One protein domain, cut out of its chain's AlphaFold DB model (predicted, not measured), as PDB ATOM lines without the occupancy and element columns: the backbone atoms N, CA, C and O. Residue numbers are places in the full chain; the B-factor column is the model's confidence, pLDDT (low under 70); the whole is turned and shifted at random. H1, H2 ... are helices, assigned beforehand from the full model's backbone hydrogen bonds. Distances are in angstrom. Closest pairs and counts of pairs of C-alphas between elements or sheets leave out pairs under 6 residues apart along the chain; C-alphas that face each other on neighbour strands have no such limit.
ATOM      1  N   PRO A  13     -10.606  24.883  -5.664       54.50
ATOM      2  CA  PRO A  13     -11.708  25.435  -6.429       54.50
ATOM      3  C   PRO A  13     -12.396  26.448  -5.514       54.50
ATOM      4  O   PRO A  13     -12.729  26.148  -4.369       54.50
ATOM      5  N   SER A  14     -12.529  27.696  -5.969       70.06
ATOM      6  CA  SER A  14     -13.243  28.684  -5.163       70.06
ATOM      7  C   SER A  14     -14.653  28.154  -4.896       70.06
ATOM      8  O   SER A  14     -15.220  27.469  -5.745       70.06
ATOM      9  N   VAL A  15     -15.245  28.481  -3.746       56.66
ATOM     10  CA  VAL A  15     -16.622  28.079  -3.391       56.66
ATOM     11  C   VAL A  15     -17.612  28.372  -4.532       56.66
ATOM     12  O   VAL A  15     -18.557  27.628  -4.756       56.66
ATOM     13  N   VAL A  16     -17.349  29.412  -5.329       59.06
ATOM     14  CA  VAL A  16     -18.117  29.759  -6.535       59.06
ATOM     15  C   VAL A  16     -18.023  28.691  -7.632       59.06
ATOM     16  O   VAL A  16     -19.007  28.447  -8.322       59.06
ATOM     17  N   CYS A  17     -16.863  28.061  -7.825       59.78
ATOM     18  CA  CYS A  17     -16.696  26.940  -8.751       59.78
ATOM     19  C   CYS A  17     -17.485  25.712  -8.290       59.78
ATOM     20  O   CYS A  17     -18.170  25.103  -9.106       59.78
ATOM     21  N   TRP A  18     -17.458  25.410  -6.991       66.19
ATOM     22  CA  TRP A  18     -18.240  24.311  -6.431       66.19
ATOM     23  C   TRP A  18     -19.748  24.568  -6.552       66.19
ATOM     24  O   TRP A  18     -20.483  23.737  -7.066       66.19
ATOM     25  N   ILE A  19     -20.207  25.785  -6.230       61.94
ATOM     26  CA  ILE A  19     -21.606  26.198  -6.439       61.94
ATOM     27  C   ILE A  19     -22.023  26.043  -7.906       61.94
ATOM     28  O   ILE A  19     -23.148  25.642  -8.176       61.94
ATOM     29  N   LYS A  20     -21.136  26.330  -8.867       62.94
ATOM     30  CA  LYS A  20     -21.437  26.142 -10.294       62.94
ATOM     31  C   LYS A  20     -21.609  24.671 -10.681       62.94
ATOM     32  O   LYS A  20     -22.392  24.407 -11.581       62.94
ATOM     33  N   GLN A  21     -20.934  23.736 -10.010       63.41
ATOM     34  CA  GLN A  21     -21.132  22.293 -10.217       63.41
ATOM     35  C   GLN A  21     -22.475  21.799  -9.644       63.41
ATOM     36  O   GLN A  21     -22.992  20.770 -10.075       63.41
ATOM     37  N   LEU A  22     -23.077  22.548  -8.711       58.78
ATOM     38  CA  LEU A  22     -24.423  22.275  -8.189       58.78
ATOM     39  C   LEU A  22     -25.545  22.671  -9.157       58.78
ATOM     40  O   LEU A  22     -26.713  22.388  -8.878       58.78
ATOM     41  N   VAL A  23     -25.198  23.337 -10.262       59.06
ATOM     42  CA  VAL A  23     -26.139  23.895 -11.230       59.06
ATOM     43  C   VAL A  23     -26.144  23.066 -12.501       59.06
ATOM     44  O   VAL A  23     -25.104  22.863 -13.118       59.06
ATOM     45  N   ASP A  24     -27.328  22.607 -12.894       65.50
ATOM     46  CA  ASP A  24     -27.519  21.862 -14.137       65.50
ATOM     47  C   ASP A  24     -27.530  22.801 -15.364       65.50
ATOM     48  O   ASP A  24     -28.092  23.901 -15.311       65.50
ATOM     49  N   THR A  25     -26.915  22.364 -16.468       57.16
ATOM     50  CA  THR A  25     -26.861  23.057 -17.767       57.16
ATOM     51  C   THR A  25     -27.520  22.159 -18.811       57.16
ATOM     52  O   THR A  25     -26.847  21.372 -19.472       57.16
ATOM     53  N   GLY A  26     -28.849  22.214 -18.857       53.34
ATOM     54  CA  GLY A  26     -29.685  21.139 -19.379       53.34
ATOM     55  C   GLY A  26     -29.645  20.855 -20.882       53.34
ATOM     56  O   GLY A  26     -29.299  21.703 -21.699       53.34
ATOM     57  N   ASP A  27     -30.093  19.639 -21.189       49.66
ATOM     58  CA  ASP A  27     -30.850  19.230 -22.376       49.66
ATOM     59  C   ASP A  27     -31.437  17.843 -22.054       49.66
ATOM     60  O   ASP A  27     -30.656  16.908 -21.964       49.66
ATOM     61  N   GLU A  28     -32.758  17.688 -21.821       58.19
ATOM     62  CA  GLU A  28     -33.444  16.368 -21.866       58.19
ATOM     63  C   GLU A  28     -34.994  16.415 -21.733       58.19
ATOM     64  O   GLU A  28     -35.578  17.303 -21.102       58.19
ATOM     65  N   GLU A  29     -35.671  15.428 -22.340       55.91
ATOM     66  CA  GLU A  29     -37.138  15.248 -22.408       55.91
ATOM     67  C   GLU A  29     -37.804  14.890 -21.056       55.91
ATOM     68  O   GLU A  29     -37.234  14.231 -20.188       55.91
ATOM     69  N   VAL A  30     -39.064  15.312 -20.864       53.41
ATOM     70  CA  VAL A  30     -39.748  15.310 -19.554       53.41
ATOM     71  C   VAL A  30     -40.355  13.953 -19.173       53.41
ATOM     72  O   VAL A  30     -41.415  13.592 -19.678       53.41
ATOM     73  N   THR A  31     -39.751  13.240 -18.208       63.94
ATOM     74  CA  THR A  31     -40.261  11.940 -17.701       63.94
ATOM     75  C   THR A  31     -40.364  11.803 -16.168       63.94
ATOM     76  O   THR A  31     -40.937  10.825 -15.689       63.94
ATOM     77  N   SER A  32     -39.890  12.772 -15.365       72.12
ATOM     78  CA  SER A  32     -39.848  12.670 -13.889       72.12
ATOM     79  C   SER A  32     -40.313  13.943 -13.156       72.12
ATOM     80  O   SER A  32     -40.386  15.025 -13.741       72.12
ATOM     81  N   PHE A  33     -40.624  13.842 -11.851       68.50
ATOM     82  CA  PHE A  33     -40.955  15.011 -11.008       68.50
ATOM     83  C   PHE A  33     -39.794  16.010 -10.936       68.50
ATOM     84  O   PHE A  33     -40.016  17.219 -10.963       68.50
ATOM     85  N   LEU A  34     -38.561  15.503 -10.900       71.50
ATOM     86  CA  LEU A  34     -37.355  16.317 -10.943       71.50
ATOM     87  C   LEU A  34     -37.288  17.112 -12.252       71.50
ATOM     88  O   LEU A  34     -37.136  18.332 -12.225       71.50
ATOM     89  N   GLN A  35     -37.563  16.454 -13.378       73.81
ATOM     90  CA  GLN A  35     -37.622  17.103 -14.685       73.81
ATOM     91  C   GLN A  35     -38.750  18.141 -14.762       73.81
ATOM     92  O   GLN A  35     -38.534  19.249 -15.246       73.81
ATOM     93  N   PHE A  36     -39.924  17.853 -14.183       78.38
ATOM     94  CA  PHE A  36     -40.987  18.853 -14.029       78.38
ATOM     95  C   PHE A  36     -40.500  20.084 -13.254       78.38
ATOM     96  O   PHE A  36     -40.743  21.213 -13.687       78.38
ATOM     97  N   THR A  37     -39.813  19.891 -12.122       77.12
ATOM     98  CA  THR A  37     -39.302  21.017 -11.330       77.12
ATOM     99  C   THR A  37     -38.230  21.804 -12.071       77.12
ATOM    100  O   THR A  37     -38.287  23.031 -12.031       77.12
ATOM    101  N   LYS A  38     -37.333  21.146 -12.818       79.94
ATOM    102  CA  LYS A  38     -36.342  21.813 -13.677       79.94
ATOM    103  C   LYS A  38     -37.028  22.679 -14.730       79.94
ATOM    104  O   LYS A  38     -36.837  23.893 -14.733       79.94
ATOM    105  N   THR A  39     -37.947  22.104 -15.510       82.00
ATOM    106  CA  THR A  39     -38.717  22.843 -16.526       82.00
ATOM    107  C   THR A  39     -39.520  23.999 -15.922       82.00
ATOM    108  O   THR A  39     -39.677  25.056 -16.535       82.00
ATOM    109  N   TRP A  40     -40.079  23.825 -14.722       83.75
ATOM    110  CA  TRP A  40     -40.802  24.898 -14.042       83.75
ATOM    111  C   TRP A  40     -39.868  26.026 -13.595       83.75
ATOM    112  O   TRP A  40     -40.188  27.194 -13.823       83.75
ATOM    113  N   VAL A  41     -38.715  25.692 -13.003       85.19
ATOM    114  CA  VAL A  41     -37.712  26.687 -12.605       85.19
ATOM    115  C   VAL A  41     -37.228  27.443 -13.833       85.19
ATOM    116  O   VAL A  41     -37.257  28.665 -13.799       85.19
ATOM    117  N   GLU A  42     -36.891  26.772 -14.934       85.25
ATOM    118  CA  GLU A  42     -36.491  27.413 -16.197       85.25
ATOM    119  C   GLU A  42     -37.537  28.405 -16.712       85.25
ATOM    120  O   GLU A  42     -37.200  29.529 -17.080       85.25
ATOM    121  N   LYS A  43     -38.824  28.037 -16.671       86.06
ATOM    122  CA  LYS A  43     -39.926  28.915 -17.102       86.06
ATOM    123  C   LYS A  43     -40.080  30.166 -16.238       86.06
ATOM    124  O   LYS A  43     -40.523  31.201 -16.733       86.06
ATOM    125  N   VAL A  44     -39.794  30.068 -14.941       88.19
ATOM    126  CA  VAL A  44     -39.942  31.183 -13.989       88.19
ATOM    127  C   VAL A  44     -38.639  31.974 -13.838       88.19
ATOM    128  O   VAL A  44     -38.670  33.144 -13.446       88.19
ATOM    129  N   ASN A  45     -37.496  31.370 -14.165       86.69
ATOM    130  CA  ASN A  45     -36.179  31.960 -13.999       86.69
ATOM    131  C   ASN A  45     -35.990  33.148 -14.948       86.69
ATOM    132  O   ASN A  45     -36.075  33.031 -16.165       86.69
ATOM    133  N   ARG A  46     -35.685  34.313 -14.371       89.56
ATOM    134  CA  ARG A  46     -35.353  35.548 -15.104       89.56
ATOM    135  C   ARG A  46     -33.874  35.918 -14.966       89.56
ATOM    136  O   ARG A  46     -33.531  37.094 -14.989       89.56
ATOM    137  N   GLY A  47     -33.017  34.915 -14.767       85.00
ATOM    138  CA  GLY A  47     -31.572  35.068 -14.578       85.00
ATOM    139  C   GLY A  47     -31.121  35.189 -13.118       85.00
ATOM    140  O   GLY A  47     -29.997  35.611 -12.870       85.00
ATOM    141  N   GLY A  48     -31.982  34.848 -12.153       85.25
ATOM    142  CA  GLY A  48     -31.691  34.965 -10.714       85.25
ATOM    143  C   GLY A  48     -31.915  33.690  -9.901       85.25
ATOM    144  O   GLY A  48     -31.663  33.691  -8.700       85.25
ATOM    145  N   LEU A  49     -32.411  32.619 -10.525       83.69
ATOM    146  CA  LEU A  49     -32.590  31.318  -9.885       83.69
ATOM    147  C   LEU A  49     -31.492  30.359 -10.335       83.69
ATOM    148  O   LEU A  49     -31.097  30.355 -11.503       83.69
ATOM    149  N   PHE A  50     -31.047  29.525  -9.402       81.25
ATOM    150  CA  PHE A  50     -30.150  28.413  -9.674       81.25
ATOM    151  C   PHE A  50     -30.977  27.153  -9.914       81.25
ATOM    152  O   PHE A  50     -31.876  26.840  -9.129       81.25
ATOM    153  N   LEU A  51     -30.681  26.448 -11.004       80.31
ATOM    154  CA  LEU A  51     -31.151  25.078 -11.181       80.31
ATOM    155  C   LEU A  51     -30.361  24.197 -10.224       80.31
ATOM    156  O   LEU A  51     -29.161  24.383 -10.077       80.31
ATOM    157  N   VAL A  52     -31.040  23.292  -9.535       82.25
ATOM    158  CA  VAL A  52     -30.403  22.349  -8.615       82.25
ATOM    159  C   VAL A  52     -30.143  21.059  -9.381       82.25
ATOM    160  O   VAL A  52     -31.047  20.571 -10.061       82.25
ATOM    161  N   ASN A  53     -28.924  20.531  -9.287       82.56
ATOM    162  CA  ASN A  53     -28.583  19.232  -9.856       82.56
ATOM    163  C   ASN A  53     -29.251  18.073  -9.091       82.56
ATOM    164  O   ASN A  53     -29.750  18.228  -7.971       82.56
TER     165      ASN A  53
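AT A GLANCE: This is residues 13 to 53 of the 162 residues of an uncharacterized protein of uncultured SUP05 cluster bacterium (UniProt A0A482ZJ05). A loose hook shape: helix H2 stands at one end of the long axis, and residues 49 to 53 fold back beside it, across the link between the helices. At the other end, residues 13 to 18, of which 15 to 18 belong to H1, stick out. The 41 printed residues include two named helices, H1 then H2, and no named strand; the class is all helix, though only 19 residues are in named elements. The whole is loose, with a radius of gyration of the C-alphas of 11.4 A, and spans 34 by 20 by 15 A.

IN THESE COORDINATES: H1, residues 15 to 21, begins at C-alpha 15 (-16.622, 28.079, -3.391) and is 10.0 A long from first to last C-alpha. H2, residues 33 to 44, measures 16.5 A and ends at C-alpha 44 (-39.942, 31.183, -13.989).

HOW THE PARTS SIT: H1 and H2 are apart, with no C-alpha of one within 8 A of the other. In both, every O i to N i+4 pair is within hydrogen-bond range. Residues 43 to 48 stand free.

THE WHOLE: The outline is elongated; the C-alphas farthest apart, of Ser 14 and Thr 31, are 34.2 A apart. The 11-residue link from H1 to H2 is long. The printed part has no cut. Mean pLDDT of the printed part is 71.2; residues 13, 15 to 31 and 33 are under 70.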